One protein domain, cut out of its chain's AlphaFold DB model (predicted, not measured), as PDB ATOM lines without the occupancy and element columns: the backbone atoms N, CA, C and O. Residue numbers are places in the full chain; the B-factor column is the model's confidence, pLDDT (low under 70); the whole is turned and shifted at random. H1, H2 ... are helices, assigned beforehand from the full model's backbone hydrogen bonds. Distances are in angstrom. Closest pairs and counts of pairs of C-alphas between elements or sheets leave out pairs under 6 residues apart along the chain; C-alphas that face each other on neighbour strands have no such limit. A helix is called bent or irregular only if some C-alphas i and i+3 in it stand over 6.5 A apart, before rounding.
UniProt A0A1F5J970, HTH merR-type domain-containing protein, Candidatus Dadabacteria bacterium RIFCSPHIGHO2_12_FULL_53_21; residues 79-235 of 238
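This is residues 79 to 235 of the 238 residues of the protein "HTH merR-type domain-containing protein" of Candidatus Dadabacteria bacterium RIFCSPHIGHO2_12_FULL_53_21 (UniProt A0A1F5J970). A long helical hairpin, H5 and H6, forms one side of this all-helix domain; H1 crosses H6 at a steep angle through the middle, and H8 runs beside H1 on the side away from the hairpin. H7 folds back over H6 and reaches the first half of H1, while H2, H3 and H4 cover another side. The printed part has 157 residues, with eight named helices, H1 to H8 in chain order, and no named strand. It is compact, with a radius of gyration of the C-alphas of 15.4 A and spans of 45 by 39 by 26 A.

The longest helix, H5, is residues 136 to 162, 38.4 A from C-alpha 136 at (-2.495, 62.761, -11.618) to C-alpha 162. H6 is residues 166 to 191, 35.7 A; H7 is residues 194 to 214, 27.9 A. H8, residues 217 to 233, 24.2 A, ends with C-alpha 233 at (-21.723, 50.353, -30.952). H1, residues 79 to 100, 33.3 A, begins with C-alpha 79 at (3.182, 33.745, -40.065). H2 is residues 103 to 115, 18.1 A; H3 is residues 119 to 123, 6.8 A; H4 is residues 125 to 132, 10.4 A.

H5 and H6 touch as a hairpin at a shallow tilt of 26 degrees, the closest C-alphas, Gly 150 and Ala 176, 4.0 A apart. H6 and H7, also a hairpin, touch at a steep tilt of 44 degrees, with C-alphas 188 and 197 closest at 5.3 A. H7 has a kink of 35 degrees near residue 205 and is only just irregular, with C-alphas 207 and 210 6.6 A apart. H1 and H6 are the hubs, touching four helices each. H1 touches H6 with residues 85 to 93 alone, at a steep tilt of 48 degrees; C-alphas 89 and 175 are closest at 6.0 A. H1 touches H7 with residues 80 to 87 alone; C-alphas 83 and 211 are closest at 5.2 A. H1, H2 and H8 form an up-and-down bundle, each running against the one before it; H1 and H2 only just touch, with 3 pairs of C-alphas within 8 A. H4 touches H2, C-alphas 109 and 126 at 6.5 A, and H6, C-alphas 128 and 186 at 6.1 A. H3 touches H7, C-alphas 120 and 209 closest at 5.6 A. H5 and H8 are apart. Every O i to N i+4 pair is within hydrogen-bond range in H2, H3, H4, H5, H6 and H8; H1 has 15 of 18 and H7 15 of 17.

The two C-alphas farthest apart, Glu 104 and Phe 164, are 44.9 A apart. The printed part has no cut, and its seven links between helices are tight. Mean pLDDT of the printed part is 72.8; 68 residues are under 70, among them residues 96 to 133.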
ATOM      1  N   GLU A  79       2.362  32.662 -40.585       68.19
ATOM      2  CA  GLU A  79       3.182  33.745 -40.065       68.19
ATOM      3  C   GLU A  79       2.332  34.990 -39.760       68.19
ATOM      4  O   GLU A  79       2.404  35.498 -38.645       68.19
ATOM      5  N   GLU A  80       1.431  35.392 -40.661       65.31
ATOM      6  CA  GLU A  80       0.488  36.501 -40.419       65.31
ATOM      7  C   GLU A  80      -0.487  36.192 -39.275       65.31
ATOM      8  O   GLU A  80      -0.797  37.063 -38.467       65.31
ATOM      9  N   ILE A  81      -0.924  34.936 -39.147       67.12
ATOM     10  CA  ILE A  81      -1.740  34.472 -38.013       67.12
ATOM     11  C   ILE A  81      -0.958  34.522 -36.688       67.12
ATOM     12  O   ILE A  81      -1.536  34.736 -35.626       67.12
ATOM     13  N   LYS A  82       0.360  34.299 -36.716       69.19
ATOM     14  CA  LYS A  82       1.212  34.417 -35.523       69.19
ATOM     15  C   LYS A  82       1.329  35.876 -35.092       69.19
ATOM     16  O   LYS A  82       1.344  36.171 -33.898       69.19
ATOM     17  N   ASP A  83       1.443  36.762 -36.071       65.19
ATOM     18  CA  ASP A  83       1.680  38.183 -35.852       65.19
ATOM     19  C   ASP A  83       0.373  38.936 -35.529       65.19
ATOM     20  O   ASP A  83       0.404  39.936 -34.811       65.19
ATOM     21  N   SER A  84      -0.795  38.385 -35.893       64.06
ATOM     22  CA  SER A  84      -2.109  38.915 -35.495       64.06
ATOM     23  C   SER A  84      -2.391  38.839 -33.988       64.06
ATOM     24  O   SER A  84      -3.275  39.533 -33.489       64.06
ATOM     25  N   PHE A  85      -1.614  38.073 -33.217       63.16
ATOM     26  CA  PHE A  85      -1.748  38.061 -31.758       63.16
ATOM     27  C   PHE A  85      -1.434  39.420 -31.123       63.16
ATOM     28  O   PHE A  85      -2.059  39.760 -30.123       63.16
ATOM     29  N   ALA A  86      -0.505  40.204 -31.683       62.06
ATOM     30  CA  ALA A  86      -0.230  41.556 -31.190       62.06
ATOM     31  C   ALA A  86      -1.464  42.458 -31.345       62.06
ATOM     32  O   ALA A  86      -1.830  43.173 -30.412       62.06
ATOM     33  N   LEU A  87      -2.161  42.336 -32.480       67.94
ATOM     34  CA  LEU A  87      -3.396  43.068 -32.751       67.94
ATOM     35  C   LEU A  87      -4.487  42.741 -31.725       67.94
ATOM     36  O   LEU A  87      -5.189  43.643 -31.288       67.94
ATOM     37  N   GLU A  88      -4.600  41.492 -31.269       67.06
ATOM     38  CA  GLU A  88      -5.585  41.116 -30.243       67.06
ATOM     39  C   GLU A  88      -5.359  41.850 -28.906       67.06
ATOM     40  O   GLU A  88      -6.315  42.356 -28.309       67.06
ATOM     41  N   TYR A  89      -4.110  41.959 -28.432       65.81
ATOM     42  CA  TYR A  89      -3.822  42.661 -27.167       65.81
ATOM     43  C   TYR A  89      -3.973  44.166 -27.297       65.81
ATOM     44  O   TYR A  89      -4.530  44.786 -26.394       65.81
ATOM     45  N   VAL A  90      -3.526  44.728 -28.421       68.69
ATOM     46  CA  VAL A  90      -3.712  46.148 -28.728       68.69
ATOM     47  C   VAL A  90      -5.197  46.490 -28.743       68.69
ATOM     48  O   VAL A  90      -5.616  47.460 -28.114       68.69
ATOM     49  N   GLN A  91      -6.018  45.651 -29.381       70.25
ATOM     50  CA  GLN A  91      -7.462  45.851 -29.407       70.25
ATOM     51  C   GLN A  91      -8.061  45.824 -27.998       70.25
ATOM     52  O   GLN A  91      -8.902  46.660 -27.671       70.25
ATOM     53  N   GLY A  92      -7.649  44.857 -27.172       66.12
ATOM     54  CA  GLY A  92      -8.096  44.746 -25.785       66.12
ATOM     55  C   GLY A  92      -7.749  45.990 -24.970       66.12
ATOM     56  O   GLY A  92      -8.620  46.552 -24.319       66.12
ATOM     57  N   ALA A  93      -6.517  46.475 -25.087       66.19
ATOM     58  CA  ALA A  93      -6.060  47.641 -24.346       66.19
ATOM     59  C   ALA A  93      -6.775  48.928 -24.748       66.19
ATOM     60  O   ALA A  93      -7.192  49.694 -23.884       66.19
ATOM     61  N   LEU A  94      -6.968  49.142 -26.052       69.06
ATOM     62  CA  LEU A  94      -7.733  50.279 -26.555       69.06
ATOM     63  C   LEU A  94      -9.183  50.235 -26.048       69.06
ATOM     64  O   LEU A  94      -9.722  51.258 -25.635       69.06
ATOM     65  N   LYS A  95      -9.810  49.052 -26.009       71.19
ATOM     66  CA  LYS A  95     -11.152  48.881 -25.427       71.19
ATOM     67  C   LYS A  95     -11.170  49.157 -23.925       71.19
ATOM     68  O   LYS A  95     -12.087  49.829 -23.456       71.19
ATOM     69  N   ASP A  96     -10.185  48.661 -23.184       66.69
ATOM     70  CA  ASP A  96     -10.075  48.871 -21.739       66.69
ATOM     71  C   ASP A  96      -9.891  50.355 -21.409       66.69
ATOM     72  O   ASP A  96     -10.560  50.871 -20.518       66.69
ATOM     73  N   LEU A  97      -9.078  51.074 -22.179       66.06
ATOM     74  CA  LEU A  97      -8.964  52.530 -22.098       66.06
ATOM     75  C   LEU A  97     -10.282  53.243 -22.385       66.06
ATOM     76  O   LEU A  97     -10.708  54.061 -21.577       66.06
ATOM     77  N   LEU A  98     -10.957  52.904 -23.488       68.06
ATOM     78  CA  LEU A  98     -12.252  53.504 -23.834       68.06
ATOM     79  C   LEU A  98     -13.327  53.253 -22.766       68.06
ATOM     80  O   LEU A  98     -14.266  54.030 -22.650       68.06
ATOM     81  N   ASN A  99     -13.217  52.167 -21.998       68.12
ATOM     82  CA  ASN A  99     -14.151  51.856 -20.918       68.12
ATOM     83  C   ASN A  99     -13.824  52.563 -19.593       68.12
ATOM     84  O   ASN A  99     -14.675  52.565 -18.707       68.12
ATOM     85  N   ASN A 100     -12.612  53.106 -19.428       66.19
ATOM     86  CA  ASN A 100     -12.132  53.651 -18.152       66.19
ATOM     87  C   ASN A 100     -11.660  55.117 -18.225       66.19
ATOM     88  O   ASN A 100     -11.324  55.683 -17.187       66.19
ATOM     89  N   ALA A 101     -11.610  55.723 -19.414       63.06
ATOM     90  CA  ALA A 101     -11.296  57.138 -19.615       63.06
ATOM     91  C   ALA A 101     -12.567  58.012 -19.626       63.06
ATOM     92  O   ALA A 101     -13.668  57.513 -19.855       63.06
ATOM     93  N   ASP A 102     -12.408  59.320 -19.402       63.31
ATOM     94  CA  ASP A 102     -13.510  60.293 -19.441       63.31
ATOM     95  C   ASP A 102     -14.070  60.495 -20.861       63.31
ATOM     96  O   ASP A 102     -13.325  60.459 -21.840       63.31
ATOM     97  N   ASP A 103     -15.368  60.800 -20.972       67.25
ATOM     98  CA  ASP A 103     -16.122  60.876 -22.239       67.25
ATOM     99  C   ASP A 103     -15.481  61.760 -23.327       67.25
ATOM    100  O   ASP A 103     -15.578  61.456 -24.517       67.25
ATOM    101  N   GLU A 104     -14.829  62.861 -22.952       64.75
ATOM    102  CA  GLU A 104     -14.168  63.773 -23.896       64.75
ATOM    103  C   GLU A 104     -12.890  63.155 -24.486       64.75
ATOM    104  O   GLU A 104     -12.662  63.202 -25.694       64.75
ATOM    105  N   LYS A 105     -12.122  62.452 -23.652       62.28
ATOM    106  CA  LYS A 105     -10.893  61.737 -24.023       62.28
ATOM    107  C   LYS A 105     -11.184  60.438 -24.767       62.28
ATOM    108  O   LYS A 105     -10.442  60.048 -25.662       62.28
ATOM    109  N   VAL A 106     -12.294  59.781 -24.436       64.00
ATOM    110  CA  VAL A 106     -12.826  58.629 -25.177       64.00
ATOM    111  C   VAL A 106     -13.199  59.045 -26.603       64.00
ATOM    112  O   VAL A 106     -12.887  58.322 -27.548       64.00
ATOM    113  N   LYS A 107     -13.805  60.228 -26.781       65.94
ATOM    114  CA  LYS A 107     -14.084  60.803 -28.107       65.94
ATOM    115  C   LYS A 107     -12.813  61.206 -28.849       65.94
ATOM    116  O   LYS A 107     -12.725  60.977 -30.050       65.94
ATOM    117  N   GLU A 108     -11.823  61.761 -28.157       65.69
ATOM    118  CA  GLU A 108     -10.518  62.084 -28.743       65.69
ATOM    119  C   GLU A 108      -9.783  60.821 -29.223       65.69
ATOM    120  O   GLU A 108      -9.369  60.754 -30.377       65.69
ATOM    121  N   LEU A 109      -9.731  59.771 -28.396       63.75
ATOM    122  CA  LEU A 109      -9.177  58.465 -28.762       63.75
ATOM    123  C   LEU A 109      -9.923  57.852 -29.952       63.75
ATOM    124  O   LEU A 109      -9.302  57.386 -30.904       63.75
ATOM    125  N   ALA A 110     -11.256  57.874 -29.917       64.19
ATOM    126  CA  ALA A 110     -12.088  57.388 -31.009       64.19
ATOM    127  C   ALA A 110     -11.816  58.151 -32.315       64.19
ATOM    128  O   ALA A 110     -11.700  57.523 -33.368       64.19
ATOM    129  N   ASN A 111     -11.654  59.476 -32.249       68.56
ATOM    130  CA  ASN A 111     -11.315  60.307 -33.400       68.56
ATOM    131  C   ASN A 111      -9.930  59.975 -33.955       68.56
ATOM    132  O   ASN A 111      -9.833  59.747 -35.155       68.56
ATOM    133  N   ILE A 112      -8.898  59.880 -33.109       65.44
ATOM    134  CA  ILE A 112      -7.529  59.564 -33.547       65.44
ATOM    135  C   ILE A 112      -7.489  58.199 -34.244       65.44
ATOM    136  O   ILE A 112      -6.933  58.069 -35.334       65.44
ATOM    137  N   ILE A 113      -8.147  57.196 -33.656       63.19
ATOM    138  CA  ILE A 113      -8.223  55.846 -34.226       63.19
ATOM    139  C   ILE A 113      -8.973  55.839 -35.565       63.19
ATOM    140  O   ILE A 113      -8.632  55.063 -36.453       63.19
ATOM    141  N   SER A 114      -9.978  56.701 -35.718       62.91
ATOM    142  CA  SER A 114     -10.762  56.815 -36.955       62.91
ATOM    143  C   SER A 114     -10.073  57.669 -38.029       62.91
ATOM    144  O   SER A 114     -10.386  57.539 -39.210       62.91
ATOM    145  N   SER A 115      -9.175  58.579 -37.638       62.28
ATOM    146  CA  SER A 115      -8.484  59.497 -38.550       62.28
ATOM    147  C   SER A 115      -7.162  58.954 -39.080       62.28
ATOM    148  O   SER A 115      -6.749  59.338 -40.177       62.28
ATOM    149  N   GLU A 116      -6.495  58.087 -38.317       62.34
ATOM    150  CA  GLU A 116      -5.201  57.533 -38.703       62.34
ATOM    151  C   GLU A 116      -5.334  56.349 -39.660       62.34
ATOM    152  O   GLU A 116      -6.161  55.455 -39.489       62.34
ATOM    153  N   LYS A 117      -4.497  56.347 -40.701       58.34
ATOM    154  CA  LYS A 117      -4.513  55.314 -41.753       58.34
ATOM    155  C   LYS A 117      -3.504  54.196 -41.511       58.34
ATOM    156  O   LYS A 117      -3.632  53.130 -42.111       58.34
ATOM    157  N   GLU A 118      -2.520  54.446 -40.654       59.66
ATOM    158  CA  GLU A 118      -1.461  53.503 -40.304       59.66
ATOM    159  C   GLU A 118      -1.666  53.029 -38.866       59.66
ATOM    160  O   GLU A 118      -1.750  53.811 -37.921       59.66
ATOM    161  N   LEU A 119      -1.812  51.717 -38.711       59.25
ATOM    162  CA  LEU A 119      -2.219  51.068 -37.465       59.25
ATOM    163  C   LEU A 119      -1.112  51.158 -36.413       59.25
ATOM    164  O   LEU A 119      -1.386  51.248 -35.225       59.25
ATOM    165  N   GLU A 120       0.133  51.195 -36.876       59.34
ATOM    166  CA  GLU A 120       1.353  51.431 -36.118       59.34
ATOM    167  C   GLU A 120       1.294  52.789 -35.393       59.34
ATOM    168  O   GLU A 120       1.598  52.870 -34.201       59.34
ATOM    169  N   SER A 121       0.781  53.822 -36.071       55.88
ATOM    170  CA  SER A 121       0.586  55.177 -35.534       55.88
ATOM    171  C   SER A 121      -0.538  55.257 -34.496       55.88
ATOM    172  O   SER A 121      -0.543  56.155 -33.658       55.88
ATOM    173  N   ILE A 122      -1.468  54.295 -34.500       56.53
ATOM    174  CA  ILE A 122      -2.600  54.220 -33.563       56.53
ATOM    175  C   ILE A 122      -2.196  53.613 -32.207       56.53
ATOM    176  O   ILE A 122      -2.875  53.826 -31.201       56.53
ATOM    177  N   VAL A 123      -1.108  52.841 -32.138       59.53
ATOM    178  CA  VAL A 123      -0.830  52.046 -30.931       59.53
ATOM    179  C   VAL A 123      -0.058  52.826 -29.870       59.53
ATOM    180  O   VAL A 123      -0.358  52.709 -28.686       59.53
ATOM    181  N   GLU A 124       0.939  53.615 -30.266       59.75
ATOM    182  CA  GLU A 124       1.796  54.324 -29.306       59.75
ATOM    183  C   GLU A 124       1.324  55.747 -29.032       59.75
ATOM    184  O   GLU A 124       1.093  56.126 -27.882       59.75
ATOM    185  N   ALA A 125       1.172  56.527 -30.103       55.72
ATOM    186  CA  ALA A 125       0.947  57.959 -30.019       55.72
ATOM    187  C   ALA A 125      -0.340  58.305 -29.257       55.72
ATOM    188  O   ALA A 125      -0.255  59.114 -28.343       55.72
ATOM    189  N   PRO A 126      -1.502  57.668 -29.494       56.50
ATOM    190  CA  PRO A 126      -2.735  58.055 -28.819       56.50
ATOM    191  C   PRO A 126      -2.722  57.625 -27.355       56.50
ATOM    192  O   PRO A 126      -3.177  58.369 -26.493       56.50
ATOM    193  N   LEU A 127      -2.167  56.444 -27.055       61.25
ATOM    194  CA  LEU A 127      -2.173  55.896 -25.703       61.25
ATOM    195  C   LEU A 127      -1.262  56.673 -24.777       61.25
ATOM    196  O   LEU A 127      -1.694  57.072 -23.704       61.25
ATOM    197  N   VAL A 128      -0.022  56.928 -25.182       60.94
ATOM    198  CA  VAL A 128       0.888  57.678 -24.320       60.94
ATOM    199  C   VAL A 128       0.453  59.145 -24.236       60.94
ATOM    200  O   VAL A 128       0.412  59.683 -23.132       60.94
ATOM    201  N   TYR A 129       0.002  59.752 -25.341       61.19
ATOM    202  CA  TYR A 129      -0.483  61.138 -25.371       61.19
ATOM    203  C   TYR A 129      -1.721  61.366 -24.490       61.19
ATOM    204  O   TYR A 129      -1.768  62.317 -23.710       61.19
ATOM    205  N   LEU A 130      -2.705  60.458 -24.525       62.50
ATOM    206  CA  LEU A 130      -3.881  60.542 -23.652       62.50
ATOM    207  C   LEU A 130      -3.508  60.449 -22.177       62.50
ATOM    208  O   LEU A 130      -4.068  61.172 -21.357       62.50
ATOM    209  N   ILE A 131      -2.556  59.579 -21.831       62.19
ATOM    210  CA  ILE A 131      -2.090  59.417 -20.449       62.19
ATOM    211  C   ILE A 131      -1.228  60.610 -20.016       62.19
ATOM    212  O   ILE A 131      -1.225  60.997 -18.844       62.19
ATOM    213  N   GLU A 132      -0.496  61.217 -20.946       66.31
ATOM    214  CA  GLU A 132       0.230  62.466 -20.728       66.31
ATOM    215  C   GLU A 132      -0.715  63.625 -20.396       66.31
ATOM    216  O   GLU A 132      -0.432  64.375 -19.460       66.31
ATOM    217  N   GLY A 133      -1.875  63.692 -21.058       67.12
ATOM    218  CA  GLY A 133      -2.951  64.649 -20.780       67.12
ATOM    219  C   GLY A 133      -3.880  64.295 -19.603       67.12
ATOM    220  O   GLY A 133      -4.848  65.015 -19.344       67.12
ATOM    221  N   MET A 134      -3.649  63.186 -18.889       70.06
ATOM    222  CA  MET A 134      -4.440  62.796 -17.710       70.06
ATOM    223  C   MET A 134      -4.067  63.574 -16.450       70.06
ATOM    224  O   MET A 134      -2.894  63.861 -16.201       70.06
ATOM    225  N   SER A 135      -5.073  63.865 -15.617       72.88
ATOM    226  CA  SER A 135      -4.818  64.363 -14.263       72.88
ATOM    227  C   SER A 135      -4.013  63.323 -13.463       72.88
ATOM    228  O   SER A 135      -4.058  62.130 -13.779       72.88
ATOM    229  N   PRO A 136      -3.279  63.715 -12.405       76.62
ATOM    230  CA  PRO A 136      -2.495  62.761 -11.618       76.62
ATOM    231  C   PRO A 136      -3.314  61.576 -11.078       76.62
ATOM    232  O   PRO A 136      -2.807  60.458 -11.011       76.62
ATOM    233  N   GLU A 137      -4.583  61.798 -10.726       73.81
ATOM    234  CA  GLU A 137      -5.468  60.756 -10.197       73.81
ATOM    235  C   GLU A 137      -5.981  59.809 -11.299       73.81
ATOM    236  O   GLU A 137      -6.015  58.594 -11.101       73.81
ATOM    237  N   GLU A 138      -6.316  60.334 -12.484       68.31
ATOM    238  CA  GLU A 138      -6.644  59.532 -13.678       68.31
ATOM    239  C   GLU A 138      -5.455  58.676 -14.112       68.31
ATOM    240  O   GLU A 138      -5.579  57.460 -14.275       68.31
ATOM    241  N   ALA A 139      -4.279  59.300 -14.223       73.31
ATOM    242  CA  ALA A 139      -3.048  58.621 -14.592       73.31
ATOM    243  C   ALA A 139      -2.742  57.502 -13.593       73.31
ATOM    244  O   ALA A 139      -2.428  56.387 -13.995       73.31
ATOM    245  N   LYS A 140      -2.911  57.742 -12.288       77.75
ATOM    246  CA  LYS A 140      -2.705  56.719 -11.255       77.75
ATOM    247  C   LYS A 140      -3.670  55.541 -11.389       77.75
ATOM    248  O   LYS A 140      -3.230  54.393 -11.287       77.75
ATOM    249  N   LYS A 141      -4.964  55.789 -11.626       71.44
ATOM    250  CA  LYS A 141      -5.961  54.723 -11.842       71.44
ATOM    251  C   LYS A 141      -5.618  53.888 -13.069       71.44
ATOM    252  O   LYS A 141      -5.612  52.660 -12.992       71.44
ATOM    253  N   LEU A 142      -5.273  54.543 -14.171       71.12
ATOM    254  CA  LEU A 142      -4.950  53.852 -15.408       71.12
ATOM    255  C   LEU A 142      -3.620  53.095 -15.321       71.12
ATOM    256  O   LEU A 142      -3.556  51.936 -15.714       71.12
ATOM    257  N   LEU A 143      -2.577  53.695 -14.745       78.69
ATOM    258  CA  LEU A 143      -1.311  53.009 -14.492       78.69
ATOM    259  C   LEU A 143      -1.530  51.784 -13.597       78.69
ATOM    260  O   LEU A 143      -0.963  50.730 -13.863       78.69
ATOM    261  N   THR A 144      -2.404  51.879 -12.589       77.81
ATOM    262  CA  THR A 144      -2.780  50.731 -11.744       77.81
ATOM    263  C   THR A 144      -3.449  49.625 -12.562       77.81
ATOM    264  O   THR A 144      -3.116  48.453 -12.384       77.81
ATOM    265  N   LEU A 145      -4.351  49.974 -13.485       75.12
ATOM    266  CA  LEU A 145      -4.965  49.011 -14.401       75.12
ATOM    267  C   LEU A 145      -3.913  48.365 -15.313       75.12
ATOM    268  O   LEU A 145      -3.858  47.141 -15.407       75.12
ATOM    269  N   PHE A 146      -3.053  49.167 -15.941       80.06
ATOM    270  CA  PHE A 146      -2.045  48.701 -16.893       80.06
ATOM    271  C   PHE A 146      -1.015  47.794 -16.224       80.06
ATOM    272  O   PHE A 146      -0.808  46.668 -16.676       80.06
ATOM    273  N   PHE A 147      -0.437  48.224 -15.100       82.81
ATOM    274  CA  PHE A 147       0.466  47.383 -14.319       82.81
ATOM    275  C   PHE A 147      -0.240  46.152 -13.758       82.81
ATOM    276  O   PHE A 147       0.355  45.082 -13.725       82.81
ATOM    277  N   GLY A 148      -1.508  46.266 -13.351       74.50
ATOM    278  CA  GLY A 148      -2.300  45.132 -12.885       74.50
ATOM    279  C   GLY A 148      -2.467  44.068 -13.969       74.50
ATOM    280  O   GLY A 148      -2.113  42.908 -13.759       74.50
ATOM    281  N   VAL A 149      -2.949  44.458 -15.151       76.56
ATOM    282  CA  VAL A 149      -3.119  43.552 -16.299       76.56
ATOM    283  C   VAL A 149      -1.775  42.975 -16.741       76.56
ATOM    284  O   VAL A 149      -1.676  41.767 -16.966       76.56
ATOM    285  N   GLY A 150      -0.734  43.806 -16.815       80.56
ATOM    286  CA  GLY A 150       0.616  43.369 -17.153       80.56
ATOM    287  C   GLY A 150       1.175  42.361 -16.148       80.56
ATOM    288  O   GLY A 150       1.714  41.328 -16.540       80.56
ATOM    289  N   TYR A 151       0.981  42.598 -14.850       82.00
ATOM    290  CA  TYR A 151       1.422  41.706 -13.780       82.00
ATOM    291  C   TYR A 151       0.679  40.365 -13.792       82.00
ATOM    292  O   TYR A 151       1.316  39.312 -13.752       82.00
ATOM    293  N   TYR A 152      -0.651  40.368 -13.930       79.94
ATOM    294  CA  TYR A 152      -1.411  39.119 -14.051       79.94
ATOM    295  C   TYR A 152      -1.018  38.326 -15.303       79.94
ATOM    296  O   TYR A 152      -0.899  37.103 -15.237       79.94
ATOM    297  N   ALA A 153      -0.716  39.000 -16.415       82.12
ATOM    298  CA  ALA A 153      -0.210  38.345 -17.618       82.12
ATOM    299  C   ALA A 153       1.193  37.722 -17.414       82.12
ATOM    300  O   ALA A 153       1.495  36.670 -17.986       82.12
ATOM    301  N   LEU A 154       2.045  38.288 -16.550       87.56
ATOM    302  CA  LEU A 154       3.301  37.640 -16.136       87.56
ATOM    303  C   LEU A 154       3.046  36.376 -15.300       87.56
ATOM    304  O   LEU A 154       3.710  35.364 -15.521       87.56
ATOM    305  N   LEU A 155       2.059  36.388 -14.399       87.25
ATOM    306  CA  LEU A 155       1.669  35.188 -13.645       87.25
ATOM    307  C   LEU A 155       1.133  34.087 -14.576       87.25
ATOM    308  O   LEU A 155       1.505  32.919 -14.449       87.25
ATOM    309  N   GLU A 156       0.311  34.457 -15.560       78.50
ATOM    310  CA  GLU A 156      -0.164  33.547 -16.613       78.50
ATOM    311  C   GLU A 156       0.991  32.992 -17.454       78.50
ATOM    312  O   GLU A 156       0.997  31.806 -17.808       78.50
ATOM    313  N   THR A 157       1.999  33.826 -17.728       84.44
ATOM    314  CA  THR A 157       3.233  33.416 -18.408       84.44
ATOM    315  C   THR A 157       3.961  32.355 -17.601       84.44
ATOM    316  O   THR A 157       4.251  31.284 -18.135       84.44
ATOM    317  N   GLN A 158       4.222  32.621 -16.318       83.94
ATOM    318  CA  GLN A 158       4.927  31.699 -15.434       83.94
ATOM    319  C   GLN A 158       4.202  30.355 -15.346       83.94
ATOM    320  O   GLN A 158       4.803  29.315 -15.617       83.94
ATOM    321  N   LYS A 159       2.893  30.372 -15.072       79.06
ATOM    322  CA  LYS A 159       2.070  29.158 -15.027       79.06
ATOM    323  C   LYS A 159       2.146  28.375 -16.337       79.06
ATOM    324  O   LYS A 159       2.291  27.154 -16.349       79.06
ATOM    325  N   SER A 160       2.074  29.076 -17.465       75.50
ATOM    326  CA  SER A 160       2.165  28.444 -18.779       75.50
ATOM    327  C   SER A 160       3.550  27.842 -19.036       75.50
ATOM    328  O   SER A 160       3.640  26.790 -19.665       75.50
ATOM    329  N   LEU A 161       4.631  28.450 -18.538       67.62
ATOM    330  CA  LEU A 161       5.980  27.878 -18.613       67.62
ATOM    331  C   LEU A 161       6.112  26.613 -17.758       67.62
ATOM    332  O   LEU A 161       6.620  25.611 -18.261       67.62
ATOM    333  N   GLU A 162       5.606  26.626 -16.521       70.12
ATOM    334  CA  GLU A 162       5.592  25.465 -15.613       70.12
ATOM    335  C   GLU A 162       4.826  24.277 -16.217       70.12
ATOM    336  O   GLU A 162       5.236  23.120 -16.112       70.12
ATOM    337  N   GLU A 163       3.739  24.557 -16.935       68.25
ATOM    338  CA  GLU A 163       2.942  23.549 -17.638       68.25
ATOM    339  C   GLU A 163       3.524  23.145 -19.012       68.25
ATOM    340  O   GLU A 163       2.907  22.355 -19.742       68.25
ATOM    341  N   PHE A 164       4.706  23.665 -19.376       57.75
ATOM    342  CA  PHE A 164       5.369  23.511 -20.679       57.75
ATOM    343  C   PHE A 164       4.514  23.979 -21.875       57.75
ATOM    344  O   PHE A 164       4.707  23.554 -23.021       57.75
ATOM    345  N   LYS A 165       3.573  24.894 -21.636       59.53
ATOM    346  CA  LYS A 165       2.734  25.573 -22.630       59.53
ATOM    347  C   LYS A 165       3.435  26.824 -23.164       59.53
ATOM    348  O   LYS A 165       2.951  27.942 -23.021       59.53
ATOM    349  N   PHE A 166       4.568  26.639 -23.836       58.06
ATOM    350  CA  PHE A 166       5.418  27.738 -24.329       58.06
ATOM    351  C   PHE A 166       4.693  28.800 -25.172       58.06
ATOM    352  O   PHE A 166       5.111  29.953 -25.194       58.06
ATOM    353  N   ASN A 167       3.616  28.427 -25.861       58.34
ATOM    354  CA  ASN A 167       2.867  29.348 -26.713       58.34
ATOM    355  C   ASN A 167       1.917  30.224 -25.914       58.34
ATOM    356  O   ASN A 167       1.907  31.429 -26.114       58.34
ATOM    357  N   ASP A 168       1.182  29.634 -24.972       65.06
ATOM    358  CA  ASP A 168       0.335  30.396 -24.056       65.06
ATOM    359  C   ASP A 168       1.215  31.265 -23.132       65.06
ATOM    360  O   ASP A 168       0.861  32.402 -22.826       65.06
ATOM    361  N   ALA A 169       2.427  30.795 -22.804       69.81
ATOM    362  CA  ALA A 169       3.440  31.596 -22.124       69.81
ATOM    363  C   ALA A 169       3.895  32.791 -22.969       69.81
ATOM    364  O   ALA A 169       3.853  33.918 -22.500       69.81
ATOM    365  N   ARG A 170       4.283  32.575 -24.233       73.00
ATOM    366  CA  ARG A 170       4.686  33.661 -25.141       73.00
ATOM    367  C   ARG A 170       3.555  34.666 -25.357       73.00
ATOM    368  O   ARG A 170       3.803  35.865 -25.355       73.00
ATOM    369  N   ARG A 171       2.327  34.173 -25.504       72.50
ATOM    370  CA  ARG A 171       1.106  34.968 -25.637       72.50
ATOM    371  C   ARG A 171       0.933  35.925 -24.454       72.50
ATOM    372  O   ARG A 171       0.808  37.132 -24.633       72.50
ATOM    373  N   SER A 172       0.976  35.367 -23.249       76.00
ATOM    374  CA  SER A 172       0.809  36.111 -22.001       76.00
ATOM    375  C   SER A 172       1.991  37.054 -21.751       76.00
ATOM    376  O   SER A 172       1.801  38.173 -21.287       76.00
ATOM    377  N   LEU A 173       3.201  36.662 -22.159       82.19
ATOM    378  CA  LEU A 173       4.390  37.503 -22.068       82.19
ATOM    379  C   LEU A 173       4.278  38.725 -22.982       82.19
ATOM    380  O   LEU A 173       4.612  39.826 -22.565       82.19
ATOM    381  N   PHE A 174       3.786  38.549 -24.209       78.56
ATOM    382  CA  PHE A 174       3.606  39.654 -25.156       78.56
ATOM    383  C   PHE A 174       2.540  40.631 -24.655       78.56
ATOM    384  O   PHE A 174       2.747  41.841 -24.709       78.56
ATOM    385  N   LYS A 175       1.452  40.111 -24.075       79.75
ATOM    386  CA  LYS A 175       0.459  40.923 -23.363       79.75
ATOM    387  C   LYS A 175       1.105  41.709 -22.215       79.75
ATOM    388  O   LYS A 175       0.908  42.914 -22.124       79.75
ATOM    389  N   ALA A 176       1.908  41.060 -21.373       84.62
ATOM    390  CA  ALA A 176       2.594  41.727 -20.267       84.62
ATOM    391  C   ALA A 176       3.541  42.841 -20.736       84.62
ATOM    392  O   ALA A 176       3.515  43.934 -20.176       84.62
ATOM    393  N   ILE A 177       4.346  42.566 -21.768       84.81
ATOM    394  CA  ILE A 177       5.264  43.539 -22.371       84.81
ATOM    395  C   ILE A 177       4.484  44.749 -22.877       84.81
ATOM    396  O   ILE A 177       4.823  45.866 -22.516       84.81
ATOM    397  N   PHE A 178       3.405  44.536 -23.632       80.94
ATOM    398  CA  PHE A 178       2.582  45.621 -24.160       80.94
ATOM    399  C   PHE A 178       2.073  46.566 -23.052       80.94
ATOM    400  O   PHE A 178       2.350  47.766 -23.084       80.94
ATOM    401  N   TYR A 179       1.372  46.030 -22.043       79.88
ATOM    402  CA  TYR A 179       0.756  46.856 -20.996       79.88
ATOM    403  C   TYR A 179       1.804  47.556 -20.125       79.88
ATOM    404  O   TYR A 179       1.661  48.736 -19.802       79.88
ATOM    405  N   ASN A 180       2.875  46.845 -19.764       85.62
ATOM    406  CA  ASN A 180       3.918  47.416 -18.923       85.62
ATOM    407  C   ASN A 180       4.756  48.448 -19.680       85.62
ATOM    408  O   ASN A 180       5.089  49.468 -19.089       85.62
ATOM    409  N   SER A 181       5.066  48.236 -20.963       85.81
ATOM    410  CA  SER A 181       5.831  49.205 -21.756       85.81
ATOM    411  C   SER A 181       5.116  50.548 -21.853       85.81
ATOM    412  O   SER A 181       5.755  51.568 -21.631       85.81
ATOM    413  N   ILE A 182       3.799  50.578 -22.088       80.12
ATOM    414  CA  ILE A 182       3.039  51.842 -22.139       80.12
ATOM    415  C   ILE A 182       3.085  52.572 -20.791       80.12
ATOM    416  O   ILE A 182       3.337  53.776 -20.733       80.12
ATOM    417  N   ALA A 183       2.882  51.840 -19.693       82.69
ATOM    418  CA  ALA A 183       2.919  52.420 -18.355       82.69
ATOM    419  C   ALA A 183       4.323  52.932 -17.980       82.69
ATOM    420  O   ALA A 183       4.459  54.010 -17.399       82.69
ATOM    421  N   ILE A 184       5.370  52.186 -18.348       87.81
ATOM    422  CA  ILE A 184       6.768  52.570 -18.137       87.81
ATOM    423  C   ILE A 184       7.127  53.792 -18.981       87.81
ATOM    424  O   ILE A 184       7.708  54.722 -18.433       87.81
ATOM    425  N   LEU A 185       6.745  53.832 -20.263       85.69
ATOM    426  CA  LEU A 185       6.977  54.980 -21.148       85.69
ATOM    427  C   LEU A 185       6.384  56.260 -20.556       85.69
ATOM    428  O   LEU A 185       7.079  57.270 -20.449       85.69
ATOM    429  N   ARG A 186       5.135  56.202 -20.070       82.62
ATOM    430  CA  ARG A 186       4.516  57.341 -19.382       82.62
ATOM    431  C   ARG A 186       5.334  57.788 -18.174       82.62
ATOM    432  O   ARG A 186       5.589  58.985 -18.021       82.62
ATOM    433  N   LEU A 187       5.686  56.863 -17.281       85.31
ATOM    434  CA  LEU A 187       6.421  57.202 -16.061       85.31
ATOM    435  C   LEU A 187       7.795  57.786 -16.386       85.31
ATOM    436  O   LEU A 187       8.124  58.845 -15.863       85.31
ATOM    437  N   ALA A 188       8.536  57.148 -17.292       87.62
ATOM    438  CA  ALA A 188       9.862  57.569 -17.722       87.62
ATOM    439  C   ALA A 188       9.847  58.998 -18.279       87.62
ATOM    440  O   ALA A 188      10.612  59.839 -17.807       87.62
ATOM    441  N   ARG A 189       8.900  59.321 -19.172       85.00
ATOM    442  CA  ARG A 189       8.713  60.686 -19.692       85.00
ATOM    443  C   ARG A 189       8.338  61.689 -18.604       85.00
ATOM    444  O   ARG A 189       8.838  62.808 -18.594       85.00
ATOM    445  N   THR A 190       7.496  61.285 -17.651       82.38
ATOM    446  CA  THR A 190       7.088  62.145 -16.522       82.38
ATOM    447  C   THR A 190       8.265  62.491 -15.615       82.38
ATOM    448  O   THR A 190       8.349  63.605 -15.105       82.38
ATOM    449  N   THR A 191       9.163  61.534 -15.384       86.56
ATOM    450  CA  THR A 191      10.318  61.702 -14.496       86.56
ATOM    451  C   THR A 191      11.580  62.163 -15.227       86.56
ATOM    452  O   THR A 191      12.586  62.414 -14.568       86.56
ATOM    453  N   GLY A 192      11.548  62.265 -16.559       87.19
ATOM    454  CA  GLY A 192      12.708  62.584 -17.394       87.19
ATOM    455  C   GLY A 192      13.769  61.475 -17.448       87.19
ATOM    456  O   GLY A 192      14.943  61.770 -17.661       87.19
ATOM    457  N   ASP A 193      13.389  60.211 -17.223       92.94
ATOM    458  CA  ASP A 193      14.303  59.060 -17.290       92.94
ATOM    459  C   ASP A 193      14.452  58.573 -18.738       92.94
ATOM    460  O   ASP A 193      13.773  57.648 -19.188       92.94
ATOM    461  N   THR A 194      15.364  59.205 -19.472       92.19
ATOM    462  CA  THR A 194      15.575  58.936 -20.902       92.19
ATOM    463  C   THR A 194      16.051  57.510 -21.181       92.19
ATOM    464  O   THR A 194      15.699  56.927 -22.200       92.19
ATOM    465  N   LYS A 195      16.818  56.901 -20.266       93.94
ATOM    466  CA  LYS A 195      17.329  55.536 -20.449       93.94
ATOM    467  C   LYS A 195      16.206  54.508 -20.346       93.94
ATOM    468  O   LYS A 195      16.166  53.541 -21.114       93.94
ATOM    469  N   LEU A 196      15.325  54.684 -19.363       89.31
ATOM    470  CA  LEU A 196      14.166  53.817 -19.197       89.31
ATOM    471  C   LEU A 196      13.175  53.998 -20.350       89.31
ATOM    472  O   LEU A 196      12.632  53.003 -20.830       89.31
ATOM    473  N   GLU A 197      12.992  55.233 -20.818       87.12
ATOM    474  CA  GLU A 197      12.176  55.543 -21.991       87.12
ATOM    475  C   GLU A 197      12.681  54.813 -23.243       87.12
ATOM    476  O   GLU A 197      11.924  54.042 -23.832       87.12
ATOM    477  N   GLU A 198      13.961  54.968 -23.599       87.12
ATOM    478  CA  GLU A 198      14.570  54.304 -24.762       87.12
ATOM    479  C   GLU A 198      14.416  52.778 -24.696       87.12
ATOM    480  O   GLU A 198      14.017  52.136 -25.667       87.12
ATOM    481  N   THR A 199      14.671  52.189 -23.524       88.38
ATOM    482  CA  THR A 199      14.572  50.734 -23.330       88.38
ATOM    483  C   THR A 199      13.130  50.240 -23.475       88.38
ATOM    484  O   THR A 199      12.875  49.196 -24.080       88.38
ATOM    485  N   ALA A 200      12.173  50.969 -22.895       87.06
ATOM    486  CA  ALA A 200      10.762  50.616 -22.968       87.06
ATOM    487  C   ALA A 200      10.222  50.765 -24.394       87.06
ATOM    488  O   ALA A 200       9.450  49.906 -24.831       87.06
ATOM    489  N   PHE A 201      10.670  51.800 -25.112       84.69
ATOM    490  CA  PHE A 201      10.336  52.046 -26.511       84.69
ATOM    491  C   PHE A 201      10.880  50.940 -27.416       84.69
ATOM    492  O   PHE A 201      10.107  50.340 -28.152       84.69
ATOM    493  N   GLU A 202      12.163  50.577 -27.310       86.12
ATOM    494  CA  GLU A 202      12.759  49.515 -28.138       86.12
ATOM    495  C   GLU A 202      12.030  48.172 -27.953       86.12
ATOM    496  O   GLU A 202      11.750  47.437 -28.907       86.12
ATOM    497  N   LEU A 203      11.697  47.831 -26.705       84.81
ATOM    498  CA  LEU A 203      10.973  46.600 -26.403       84.81
ATOM    499  C   LEU A 203       9.546  46.629 -26.965       84.81
ATOM    500  O   LEU A 203       9.052  45.615 -27.472       84.81
ATOM    501  N   TYR A 204       8.890  47.782 -26.864       80.81
ATOM    502  CA  TYR A 204       7.560  48.014 -27.398       80.81
ATOM    503  C   TYR A 204       7.549  47.944 -28.930       80.81
ATOM    504  O   TYR A 204       6.744  47.208 -29.499       80.81
ATOM    505  N   GLU A 205       8.499  48.596 -29.596       80.81
ATOM    506  CA  GLU A 205       8.666  48.571 -31.048       80.81
ATOM    507  C   GLU A 205       8.765  47.126 -31.561       80.81
ATOM    508  O   GLU A 205       7.953  46.688 -32.377       80.81
ATOM    509  N   LYS A 206       9.671  46.325 -30.990       81.00
ATOM    510  CA  LYS A 206       9.888  44.925 -31.399       81.00
ATOM    511  C   LYS A 206       8.699  44.007 -31.137       81.00
ATOM    512  O   LYS A 206       8.472  43.042 -31.873       81.00
ATOM    513  N   THR A 207       7.972  44.245 -30.048       75.94
ATOM    514  CA  THR A 207       6.925  43.323 -29.572       75.94
ATOM    515  C   THR A 207       5.532  43.716 -30.063       75.94
ATOM    516  O   THR A 207       4.627  42.880 -30.055       75.94
ATOM    517  N   VAL A 208       5.358  44.963 -30.503       73.50
ATOM    518  CA  VAL A 208       4.052  45.556 -30.806       73.50
ATOM    519  C   VAL A 208       4.049  46.201 -32.188       73.50
ATOM    520  O   VAL A 208       3.277  45.764 -33.038       73.50
ATOM    521  N   ILE A 209       4.937  47.163 -32.452       74.75
ATOM    522  CA  ILE A 209       4.942  47.908 -33.722       74.75
ATOM    523  C   ILE A 209       5.384  47.024 -34.892       74.75
ATOM    524  O   ILE A 209       4.661  46.908 -35.878       74.75
ATOM    525  N   GLU A 210       6.515  46.325 -34.784       77.00
ATOM    526  CA  GLU A 210       7.014  45.466 -35.863       77.00
ATOM    527  C   GLU A 210       6.038  44.330 -36.240       77.00
ATOM    528  O   GLU A 210       5.854  44.075 -37.433       77.00
ATOM    529  N   PRO A 211       5.408  43.590 -35.297       73.06
ATOM    530  CA  PRO A 211       4.378  42.609 -35.648       73.06
ATOM    531  C   PRO A 211       3.185  43.215 -36.393       73.06
ATOM    532  O   PRO A 211       2.676  42.583 -37.315       73.06
ATOM    533  N   ILE A 212       2.771  44.432 -36.035       70.12
ATOM    534  CA  ILE A 212       1.678  45.138 -36.712       70.12
ATOM    535  C   ILE A 212       2.102  45.575 -38.115       70.12
ATOM    536  O   ILE A 212       1.377  45.300 -39.068       70.12
ATOM    537  N   GLY A 213       3.310  46.125 -38.258       68.38
ATOM    538  CA  GLY A 213       3.913  46.480 -39.548       68.38
ATOM    539  C   GLY A 213       4.052  45.304 -40.509       68.38
ATOM    540  O   GLY A 213       3.889  45.453 -41.721       68.38
ATOM    541  N   ARG A 214       4.313  44.108 -39.972       71.38
ATOM    542  CA  ARG A 214       4.375  42.859 -40.745       71.38
ATOM    543  C   ARG A 214       3.008  42.269 -41.076       71.38
ATOM    544  O   ARG A 214       2.938  41.396 -41.941       71.38
ATOM    545  N   ALA A 215       1.940  42.700 -40.409       68.44
ATOM    546  CA  ALA A 215       0.610  42.181 -40.678       68.44
ATOM    547  C   ALA A 215       0.149  42.577 -42.090       68.44
ATOM    548  O   ALA A 215       0.400  43.682 -42.588       68.44
ATOM    549  N   SER A 216      -0.564  41.665 -42.748       67.44
ATOM    550  CA  SER A 216      -1.093  41.918 -44.085       67.44
ATOM    551  C   SER A 216      -2.039  43.122 -44.083       67.44
ATOM    552  O   SER A 216      -2.689  43.426 -43.081       67.44
ATOM    553  N   GLU A 217      -2.147  43.817 -45.216       73.00
ATOM    554  CA  GLU A 217      -3.077  44.947 -45.357       73.00
ATOM    555  C   GLU A 217      -4.519  44.535 -45.015       73.00
ATOM    556  O   GLU A 217      -5.263  45.287 -44.390       73.00
ATOM    557  N   ARG A 218      -4.895  43.299 -45.366       69.00
ATOM    558  CA  ARG A 218      -6.194  42.720 -45.021       69.00
ATOM    559  C   ARG A 218      -6.386  42.614 -43.507       69.00
ATOM    560  O   ARG A 218      -7.425  43.028 -43.008       69.00
ATOM    561  N   VAL A 219      -5.397  42.086 -42.790       66.00
ATOM    562  CA  VAL A 219      -5.452  41.916 -41.330       66.00
ATOM    563  C   VAL A 219      -5.508  43.266 -40.620       66.00
ATOM    564  O   VAL A 219      -6.300  43.450 -39.697       66.00
ATOM    565  N   ARG A 220      -4.725  44.240 -41.096       69.62
ATOM    566  CA  ARG A 220      -4.781  45.616 -40.591       69.62
ATOM    567  C   ARG A 220      -6.164  46.241 -40.817       69.62
ATOM    568  O   ARG A 220      -6.740  46.796 -39.887       69.62
ATOM    569  N   LYS A 221      -6.758  46.058 -42.002       73.50
ATOM    570  CA  LYS A 221      -8.134  46.500 -42.305       73.50
ATOM    571  C   LYS A 221      -9.188  45.821 -41.433       73.50
ATOM    572  O   LYS A 221     -10.106  46.487 -40.973       73.50
ATOM    573  N   GLU A 222      -9.088  44.515 -41.194       70.06
ATOM    574  CA  GLU A 222     -10.026  43.792 -40.324       70.06
ATOM    575  C   GLU A 222      -9.955  44.280 -38.873       70.06
ATOM    576  O   GLU A 222     -11.001  44.467 -38.247       70.06
ATOM    577  N   PHE A 223      -8.755  44.566 -38.362       71.81
ATOM    578  CA  PHE A 223      -8.591  45.205 -37.058       71.81
ATOM    579  C   PHE A 223      -9.272  46.579 -37.013       71.81
ATOM    580  O   PHE A 223     -10.091  46.808 -36.121       71.81
ATOM    581  N   ILE A 224      -8.990  47.459 -37.986       72.19
ATOM    582  CA  ILE A 224      -9.574  48.811 -38.055       72.19
ATOM    583  C   ILE A 224     -11.099  48.710 -38.113       72.19
ATOM    584  O   ILE A 224     -11.781  49.250 -37.250       72.19
ATOM    585  N   ASN A 225     -11.640  47.909 -39.033       74.62
ATOM    586  CA  ASN A 225     -13.082  47.703 -39.185       74.62
ATOM    587  C   ASN A 225     -13.737  47.148 -37.909       74.62
ATOM    588  O   ASN A 225     -14.852  47.534 -37.549       74.62
ATOM    589  N   SER A 226     -13.077  46.208 -37.223       71.56
ATOM    590  CA  SER A 226     -13.579  45.667 -35.958       71.56
ATOM    591  C   SER A 226     -13.594  46.725 -34.861       71.56
ATOM    592  O   SER A 226     -14.465  46.675 -33.991       71.56
ATOM    593  N   PHE A 227     -12.619  47.627 -34.862       70.44
ATOM    594  CA  PHE A 227     -12.520  48.684 -33.874       70.44
ATOM    595  C   PHE A 227     -13.507  49.822 -34.158       70.44
ATOM    596  O   PHE A 227     -14.240  50.220 -33.259       70.44
ATOM    597  N   GLU A 228     -13.636  50.257 -35.412       74.06
ATOM    598  CA  GLU A 228     -14.665  51.204 -35.857       74.06
ATOM    599  C   GLU A 228     -16.073  50.718 -35.502       74.06
ATOM    600  O   GLU A 228     -16.899  51.491 -35.019       74.06
ATOM    601  N   ARG A 229     -16.351  49.421 -35.685       78.38
ATOM    602  CA  ARG A 229     -17.628  48.826 -35.271       78.38
ATOM    603  C   ARG A 229     -17.858  48.968 -33.768       78.38
ATOM    604  O   ARG A 229     -18.941  49.372 -33.366       78.38
ATOM    605  N   TYR A 230     -16.843  48.673 -32.958       73.06
ATOM    606  CA  TYR A 230     -16.919  48.833 -31.505       73.06
ATOM    607  C   TYR A 230     -17.174  50.296 -31.102       73.06
ATOM    608  O   TYR A 230     -18.003  50.558 -30.233       73.06
ATOM    609  N   LEU A 231     -16.510  51.253 -31.759       73.62
ATOM    610  CA  LEU A 231     -16.729  52.685 -31.533       73.62
ATOM    611  C   LEU A 231     -18.168  53.111 -31.865       73.62
ATOM    612  O   LEU A 231     -18.793  53.814 -31.069       73.62
ATOM    613  N   LYS A 232     -18.721  52.626 -32.984       79.50
ATOM    614  CA  LYS A 232     -20.118  52.869 -33.379       79.50
ATOM    615  C   LYS A 232     -21.117  52.260 -32.402       79.50
ATOM    616  O   LYS A 232     -22.068  52.925 -32.007       79.50
ATOM    617  N   GLU A 233     -20.889  51.023 -31.964       80.75
ATOM    618  CA  GLU A 233     -21.723  50.353 -30.952       80.75
ATOM    619  C   GLU A 233     -21.742  51.117 -29.620       80.75
ATOM    620  O   GLU A 233     -22.758  51.136 -28.926       80.75
ATOM    621  N   LYS A 234     -20.636  51.784 -29.275       75.19
ATOM    622  CA  LYS A 234     -20.526  52.658 -28.101       75.19
ATOM    623  C   LYS A 234     -21.089  54.068 -28.314       75.19
ATOM    624  O   LYS A 234     -21.113  54.841 -27.361       75.19
ATOM    625  N   GLY A 235     -21.536  54.418 -29.523       74.75
ATOM    626  CA  GLY A 235     -22.017  55.761 -29.861       74.75
ATOM    627  C   GLY A 235     -20.921  56.833 -29.841       74.75
ATOM    628  O   GLY A 235     -21.215  58.007 -29.629       74.75
TER     629      GLY A 235